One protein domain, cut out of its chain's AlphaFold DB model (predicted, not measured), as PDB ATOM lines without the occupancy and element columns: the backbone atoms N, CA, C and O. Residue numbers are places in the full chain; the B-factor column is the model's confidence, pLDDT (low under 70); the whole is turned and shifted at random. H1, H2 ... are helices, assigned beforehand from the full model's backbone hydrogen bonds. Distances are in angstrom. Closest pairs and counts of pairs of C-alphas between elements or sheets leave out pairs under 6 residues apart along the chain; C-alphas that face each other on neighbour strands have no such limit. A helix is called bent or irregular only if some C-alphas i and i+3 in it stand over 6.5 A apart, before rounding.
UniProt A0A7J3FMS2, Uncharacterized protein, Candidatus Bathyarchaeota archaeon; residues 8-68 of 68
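This is residues 8 to 68 of the 68 residues of an uncharacterized protein of Candidatus Bathyarchaeota archaeon (UniProt A0A7J3FMS2). Three helices are strung along the chain as an open arch with an empty middle, and no helix packs on another. The long helix H1 makes one arm, the link of residues 31 to 38 crosses the top, H2 heads back on the far side of the gap, and the short H3 follows at its foot. The printed part has 61 residues, with H1, H2 and H3 in that order and no named strand; the class is all helix. The whole is extended, with a radius of gyration of the C-alphas of 17.7 A and spans of 49 by 35 by 24 A.

H1 holds residues 8 to 30 and is 33.7 A long from first to last C-alpha, beginning at C-alpha 8 (136.695, 161.557, 170.736). H2 holds residues 39 to 54 and is 22.9 A long, beginning at C-alpha 39 (88.406, 169.747, 183.952). H3 holds residues 60 to 67, is 10.5 A long and ends at C-alpha 67 (102.154, 144.749, 168.181).

H1 and H2 are apart, with no C-alpha of the one within 8 A of the other. By the same test H2 and H3 are apart, and so are H1 and H3. Residues 8 to 36, of which 8 to 30 belong to H1, stand free. So do residues 58 to 68, of which 60 to 67 belong to H3. In H1, H2 and H3 every O i to N i+4 pair is within hydrogen-bond range, and no helix is bent.

The two C-alphas farthest apart, those of Arg 8 and Glu 39, are 50.7 A apart. The printed part has no cut. The link from H1 to H2 is short, with 8 residues, and the link from H2 to H3 is tight, with 5. The mean pLDDT of the printed part is 93.5, and residue 68, the chain's last, is under 70.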
ATOM      1  N   ARG A   8     137.191 161.142 169.418       94.25
ATOM      2  CA  ARG A   8     136.695 161.557 170.736       94.25
ATOM      3  C   ARG A   8     136.135 162.980 170.716       94.25
ATOM      4  O   ARG A   8     135.073 163.224 171.283       94.25
ATOM      5  N   GLN A   9     136.843 163.913 170.081       93.00
ATOM      6  CA  GLN A   9     136.375 165.291 169.937       93.00
ATOM      7  C   GLN A   9     135.121 165.355 169.061       93.00
ATOM      8  O   GLN A   9     134.189 166.077 169.407       93.00
ATOM      9  N   LEU A  10     135.053 164.553 167.993       93.69
ATOM     10  CA  LEU A  10     133.870 164.464 167.140       93.69
ATOM     11  C   LEU A  10     132.642 163.979 167.925       93.69
ATOM     12  O   LEU A  10     131.605 164.634 167.881       93.69
ATOM     13  N   ARG A  11     132.762 162.901 168.712       94.56
ATOM     14  CA  ARG A  11     131.672 162.408 169.577       94.56
ATOM     15  C   ARG A  11     131.186 163.474 170.559       94.56
ATOM     16  O   ARG A  11     129.987 163.639 170.746       94.56
ATOM     17  N   LEU A  12     132.108 164.222 171.166       96.12
ATOM     18  CA  LEU A  12     131.754 165.292 172.101       96.12
ATOM     19  C   LEU A  12     130.995 166.430 171.407       96.12
ATOM     20  O   LEU A  12     130.041 166.961 171.975       96.12
ATOM     21  N   ILE A  13     131.399 166.792 170.187       95.19
ATOM     22  CA  ILE A  13     130.699 167.795 169.379       95.19
ATOM     23  C   ILE A  13     129.298 167.300 169.015       95.19
ATOM     24  O   ILE A  13     128.344 168.044 169.218       95.19
ATOM     25  N   LEU A  14     129.157 166.057 168.549       95.94
ATOM     26  CA  LEU A  14     127.856 165.473 168.204       95.94
ATOM     27  C   LEU A  14     126.901 165.476 169.404       95.94
ATOM     28  O   LEU A  14     125.807 166.018 169.297       95.94
ATOM     29  N   ASN A  15     127.356 165.025 170.576       96.50
ATOM     30  CA  ASN A  15     126.545 165.062 171.796       96.50
ATOM     31  C   ASN A  15     126.098 166.488 172.157       96.50
ATOM     32  O   ASN A  15     124.977 166.703 172.615       96.50
ATOM     33  N   ARG A  16     126.969 167.490 171.962       96.62
ATOM     34  CA  ARG A  16     126.600 168.896 172.179       96.62
ATOM     35  C   ARG A  16     125.568 169.379 171.169       96.62
ATOM     36  O   ARG A  16     124.652 170.094 171.562       96.62
ATOM     37  N   LEU A  17     125.707 169.005 169.902       97.38
ATOM     38  CA  LEU A  17     124.737 169.353 168.866       97.38
ATOM     39  C   LEU A  17     123.374 168.711 169.134       97.38
ATOM     40  O   LEU A  17     122.363 169.386 168.958       97.38
ATOM     41  N   ASP A  18     123.335 167.474 169.630       97.50
ATOM     42  CA  ASP A  18     122.087 166.812 170.024       97.50
ATOM     43  C   ASP A  18     121.403 167.532 171.191       97.50
ATOM     44  O   ASP A  18     120.199 167.786 171.134       97.50
ATOM     45  N   MET A  19     122.164 167.956 172.208       97.31
ATOM     46  CA  MET A  19     121.618 168.784 173.293       97.31
ATOM     47  C   MET A  19     121.059 170.111 172.766       97.31
ATOM     48  O   MET A  19     119.933 170.473 173.091       97.31
ATOM     49  N   VAL A  20     121.807 170.820 171.913       97.75
ATOM     50  CA  VAL A  20     121.344 172.083 171.310       97.75
ATOM     51  C   VAL A  20     120.071 171.862 170.494       97.75
ATOM     52  O   VAL A  20     119.124 172.639 170.606       97.75
ATOM     53  N   ARG A  21     120.013 170.790 169.699       97.56
ATOM     54  CA  ARG A  21     118.823 170.418 168.932       97.56
ATOM     55  C   ARG A  21     117.621 170.199 169.847       97.56
ATOM     56  O   ARG A  21     116.533 170.667 169.521       97.56
ATOM     57  N   LEU A  22     117.808 169.516 170.974       97.94
ATOM     58  CA  LEU A  22     116.739 169.238 171.929       97.94
ATOM     59  C   LEU A  22     116.202 170.526 172.567       97.94
ATOM     60  O   LEU A  22     114.988 170.723 172.608       97.94
ATOM     61  N   GLU A  23     117.077 171.441 172.983       97.44
ATOM     62  CA  GLU A  23     116.641 172.729 173.540       97.44
ATOM     63  C   GLU A  23     115.924 173.601 172.499       97.44
ATOM     64  O   GLU A  23     114.908 174.219 172.806       97.44
ATOM     65  N   LEU A  24     116.376 173.600 171.240       97.69
ATOM     66  CA  LEU A  24     115.668 174.295 170.156       97.69
ATOM     67  C   LEU A  24     114.257 173.734 169.931       97.69
ATOM     68  O   LEU A  24     113.331 174.497 169.659       97.69
ATOM     69  N   LEU A  25     114.076 172.415 170.052       97.25
ATOM     70  CA  LEU A  25     112.756 171.788 169.966       97.25
ATOM     71  C   LEU A  25     111.860 172.193 171.139       97.25
ATOM     72  O   LEU A  25     110.697 172.518 170.911       97.25
ATOM     73  N   ARG A  26     112.391 172.243 172.367       95.88
ATOM     74  CA  ARG A  26     111.643 172.731 173.539       95.88
ATOM     75  C   ARG A  26     111.213 174.182 173.378       95.88
ATOM     76  O   ARG A  26     110.050 174.494 173.601       95.88
ATOM     77  N   LEU A  27     112.122 175.050 172.936       95.88
ATOM     78  CA  LEU A  27     111.807 176.453 172.665       95.88
ATOM     79  C   LEU A  27     110.716 176.586 171.603       95.88
ATOM     80  O   LEU A  27     109.813 177.398 171.756       95.88
ATOM     81  N   ARG A  28     110.761 175.771 170.542       95.38
ATOM     82  CA  ARG A  28     109.687 175.743 169.543       95.38
ATOM     83  C   ARG A  28     108.363 175.295 170.157       95.38
ATOM     84  O   ARG A  28     107.351 175.904 169.842       95.38
ATOM     85  N   ALA A  29     108.372 174.269 171.006       93.81
ATOM     86  CA  ALA A  29     107.170 173.779 171.673       93.81
ATOM     87  C   ALA A  29     106.530 174.852 172.568       93.81
ATOM     88  O   ALA A  29     105.323 175.024 172.513       93.81
ATOM     89  N   MET A  30     107.330 175.638 173.295       92.44
ATOM     90  CA  MET A  30     106.843 176.763 174.113       92.44
ATOM     91  C   MET A  30     106.175 177.885 173.305       92.44
ATOM     92  O   MET A  30     105.481 178.720 173.872       92.44
ATOM     93  N   LEU A  31     106.435 177.957 171.998       93.75
ATOM     94  CA  LEU A  31     105.821 178.939 171.104       93.75
ATOM     95  C   LEU A  31     104.584 178.385 170.389       93.75
ATOM     96  O   LEU A  31     103.947 179.125 169.635       93.75
ATOM     97  N   LEU A  32     104.275 177.095 170.554       92.12
ATOM     98  CA  LEU A  32     103.051 176.525 170.011       92.12
ATOM     99  C   LEU A  32     101.856 177.053 170.811       92.12
ATOM    100  O   LEU A  32     101.970 177.234 172.022       92.12
ATOM    101  N   PRO A  33     100.718 177.319 170.149       90.19
ATOM    102  CA  PRO A  33      99.495 177.641 170.863       90.19
ATOM    103  C   PRO A  33      99.115 176.463 171.764       90.19
ATOM    104  O   PRO A  33      99.119 175.316 171.319       90.19
ATOM    105  N   GLU A  34      98.810 176.763 173.022       83.50
ATOM    106  CA  GLU A  34      98.296 175.778 173.968       83.50
ATOM    107  C   GLU A  34      96.776 175.664 173.799       83.50
ATOM    108  O   GLU A  34      96.083 176.674 173.647       83.50
ATOM    109  N   GLU A  35      96.263 174.435 173.803       84.44
ATOM    110  CA  GLU A  35      94.832 174.174 173.945       84.44
ATOM    111  C   GLU A  35      94.503 174.088 175.440       84.44
ATOM    112  O   GLU A  35      95.237 173.465 176.211       84.44
ATOM    113  N   GLU A  36      93.420 174.741 175.865       86.94
ATOM    114  CA  GLU A  36      92.947 174.626 177.243       86.94
ATOM    115  C   GLU A  36      92.351 173.232 177.456       86.94
ATOM    116  O   GLU A  36      91.417 172.840 176.756       86.94
ATOM    117  N   LEU A  37      92.879 172.497 178.436       88.19
ATOM    118  CA  LEU A  37      92.278 171.243 178.879       88.19
ATOM    119  C   LEU A  37      90.984 171.536 179.641       88.19
ATOM    120  O   LEU A  37      90.932 172.425 180.496       88.19
ATOM    121  N   SER A  38      89.952 170.741 179.384       94.31
ATOM    122  CA  SER A  38      88.772 170.681 180.241       94.31
ATOM    123  C   SER A  38      89.116 170.119 181.629       94.31
ATOM    124  O   SER A  38      90.153 169.488 181.841       94.31
ATOM    125  N   GLU A  39      88.223 170.313 182.606       95.00
ATOM    126  CA  GLU A  39      88.406 169.747 183.952       95.00
ATOM    127  C   GLU A  39      88.503 168.211 183.951       95.00
ATOM    128  O   GLU A  39      89.137 167.638 184.836       95.00
ATOM    129  N   GLU A  40      87.854 167.548 182.992       95.88
ATOM    130  CA  GLU A  40      87.881 166.091 182.838       95.88
ATOM    131  C   GLU A  40      89.236 165.627 182.296       95.88
ATOM    132  O   GLU A  40      89.904 164.823 182.942       95.88
ATOM    133  N   GLU A  41      89.711 166.234 181.207       95.88
ATOM    134  CA  GLU A  41      91.033 165.935 180.634       95.88
ATOM    135  C   GLU A  41      92.164 166.226 181.628       95.88
ATOM    136  O   GLU A  41      93.142 165.485 181.707       95.88
ATOM    137  N   MET A  42      92.030 167.282 182.437       94.75
ATOM    138  CA  MET A  42      93.009 167.591 183.478       94.75
ATOM    139  C   MET A  42      93.070 166.498 184.555       94.75
ATOM    140  O   MET A  42      94.164 166.162 185.010       94.75
ATOM    141  N   LYS A  43      91.931 165.906 184.942       96.50
ATOM    142  CA  LYS A  43      91.900 164.783 185.897       96.50
ATOM    143  C   LYS A  43      92.539 163.529 185.313       96.50
ATOM    144  O   LYS A  43      93.393 162.945 185.972       96.50
ATOM    145  N   GLU A  44      92.181 163.158 184.085       96.31
ATOM    146  CA  GLU A  44      92.785 162.010 183.392       96.31
ATOM    147  C   GLU A  44      94.305 162.177 183.272       96.31
ATOM    148  O   GLU A  44      95.079 161.251 183.520       96.31
ATOM    149  N   PHE A  45      94.759 163.394 182.969       94.56
ATOM    150  CA  PHE A  45      96.178 163.706 182.880       94.56
ATOM    151  C   PHE A  45      96.905 163.583 184.230       94.56
ATOM    152  O   PHE A  45      98.036 163.091 184.291       94.56
ATOM    153  N   GLU A  46      96.283 164.013 185.330       96.00
ATOM    154  CA  GLU A  46      96.834 163.831 186.677       96.00
ATOM    155  C   GLU A  46      96.885 162.359 187.102       96.00
ATOM    156  O   GLU A  46      97.843 161.950 187.763       96.00
ATOM    157  N   GLU A  47      95.887 161.561 186.727       96.25
ATOM    158  CA  GLU A  47      95.867 160.114 186.963       96.25
ATOM    159  C   GLU A  47      96.989 159.416 186.193       96.25
ATOM    160  O   GLU A  47      97.808 158.732 186.809       96.25
ATOM    161  N   ALA A  48      97.140 159.705 184.899       95.12
ATOM    162  CA  ALA A  48      98.239 159.181 184.090       95.12
ATOM    163  C   ALA A  48      99.617 159.543 184.677       95.12
ATOM    164  O   ALA A  48     100.540 158.725 184.695       95.12
ATOM    165  N   ARG A  49      99.781 160.755 185.228       94.50
ATOM    166  CA  ARG A  49     101.020 161.142 185.930       94.50
ATOM    167  C   ARG A  49     101.294 160.290 187.167       94.50
ATOM    168  O   ARG A  49     102.462 160.009 187.441       94.50
ATOM    169  N   LYS A  50     100.260 159.906 187.922       96.31
ATOM    170  CA  LYS A  50     100.406 159.021 189.089       96.31
ATOM    171  C   LYS A  50     100.803 157.618 188.657       96.31
ATOM    172  O   LYS A  50     101.764 157.094 189.206       96.31
ATOM    173  N   GLU A  51     100.154 157.069 187.635       95.19
ATOM    174  CA  GLU A  51     100.495 155.753 187.083       95.19
ATOM    175  C   GLU A  51     101.965 155.688 186.647       95.19
ATOM    176  O   GLU A  51     102.693 154.775 187.037       95.19
ATOM    177  N   ILE A  52     102.448 156.715 185.938       92.12
ATOM    178  CA  ILE A  52     103.862 156.818 185.545       92.12
ATOM    179  C   ILE A  52     104.779 156.854 186.774       92.12
ATOM    180  O   ILE A  52     105.811 156.182 186.792       92.12
ATOM    181  N   ALA A  53     104.429 157.631 187.804       93.81
ATOM    182  CA  ALA A  53     105.221 157.729 189.031       93.81
ATOM    183  C   ALA A  53     105.256 156.411 189.824       93.81
ATOM    184  O   ALA A  53     106.258 156.109 190.472       93.81
ATOM    185  N   GLU A  54     104.188 155.620 189.749       95.50
ATOM    186  CA  GLU A  54     104.084 154.278 190.329       95.50
ATOM    187  C   GLU A  54     104.820 153.213 189.497       95.50
ATOM    188  O   GLU A  54     105.002 152.086 189.957       95.50
ATOM    189  N   GLY A  55     105.301 153.571 188.301       91.88
ATOM    190  CA  GLY A  55     105.962 152.655 187.372       91.88
ATOM    191  C   GLY A  55     104.987 151.776 186.590       91.88
ATOM    192  O   GLY A  55     105.406 150.788 185.987       91.88
ATOM    193  N   SER A  56     103.700 152.124 186.592       87.62
ATOM    194  CA  SER A  56     102.656 151.462 185.817       87.62
ATOM    195  C   SER A  56     102.785 151.875 184.352       87.62
ATOM    196  O   SER A  56     102.386 152.964 183.949       87.62
ATOM    197  N   GLY A  57     103.402 151.012 183.548       90.00
ATOM    198  CA  GLY A  57     103.598 151.219 182.118       90.00
ATOM    199  C   GLY A  57     104.462 150.125 181.501       90.00
ATOM    200  O   GLY A  57     105.015 149.277 182.201       90.00
ATOM    201  N   ILE A  58     104.592 150.150 180.178       92.12
ATOM    202  CA  ILE A  58     105.508 149.289 179.422       92.12
ATOM    203  C   ILE A  58     106.429 150.157 178.570       92.12
ATOM    204  O   ILE A  58     106.095 151.301 178.254       92.12
ATOM    205  N   SER A  59     107.603 149.637 178.211       91.69
ATOM    206  CA  SER A  59     108.489 150.363 177.303       91.69
ATOM    207  C   SER A  59     107.874 150.425 175.903       91.69
ATOM    208  O   SER A  59     107.146 149.520 175.486       91.69
ATOM    209  N   LEU A  60     108.171 151.494 175.162       90.88
ATOM    210  CA  LEU A  60     107.717 151.617 173.777       90.88
ATOM    211  C   LEU A  60     108.309 150.495 172.915       90.88
ATOM    212  O   LEU A  60     107.645 149.980 172.023       90.88
ATOM    213  N   GLU A  61     109.546 150.094 173.192       93.94
ATOM    214  CA  GLU A  61     110.215 148.995 172.508       93.94
ATOM    215  C   GLU A  61     109.500 147.658 172.727       93.94
ATOM    216  O   GLU A  61     109.346 146.892 171.776       93.94
ATOM    217  N   ASP A  62     109.059 147.375 173.955       93.69
ATOM    218  CA  ASP A  62     108.319 146.151 174.272       93.69
ATOM    219  C   ASP A  62     106.911 146.189 173.665       93.69
ATOM    220  O   ASP A  62     106.498 145.212 173.047       93.69
ATOM    221  N   LEU A  63     106.230 147.340 173.714       92.81
ATOM    222  CA  LEU A  63     104.941 147.540 173.044       92.81
ATOM    223  C   LEU A  63     105.043 147.306 171.529       92.81
ATOM    224  O   LEU A  63     104.202 146.619 170.952       92.81
ATOM    225  N   ILE A  64     106.071 147.859 170.876       94.12
ATOM    226  CA  ILE A  64     106.299 147.645 169.441       94.12
ATOM    227  C   ILE A  64     106.479 146.152 169.170       94.12
ATOM    228  O   ILE A  64     105.814 145.627 168.292       94.12
ATOM    229  N   ARG A  65     107.285 145.438 169.965       94.56
ATOM    230  CA  ARG A  65     107.479 143.986 169.798       94.56
ATOM    231  C   ARG A  65     106.198 143.172 169.970       94.56
ATOM    232  O   ARG A  65     106.069 142.129 169.335       94.56
ATOM    233  N   GLU A  66     105.292 143.602 170.843       91.38
ATOM    234  CA  GLU A  66     104.000 142.942 171.048       91.38
ATOM    235  C   GLU A  66     103.030 143.174 169.882       91.38
ATOM    236  O   GLU A  66     102.241 142.284 169.561       91.38
ATOM    237  N   ILE A  67     103.094 144.344 169.236       90.50
ATOM    238  CA  ILE A  67     102.154 144.749 168.181       90.50
ATOM    239  C   ILE A  67     102.679 144.452 166.759       90.50
ATOM    240  O   ILE A  67     101.863 144.183 165.873       90.50
ATOM    241  N   GLY A  68     104.000 144.440 166.530       64.88
ATOM    242  CA  GLY A  68     104.650 144.081 165.256       64.88
ATOM    243  C   GLY A  68     105.725 145.061 164.802       64.88
ATOM    244  O   GLY A  68     105.544 145.639 163.705       64.88
TER     245      GLY A  68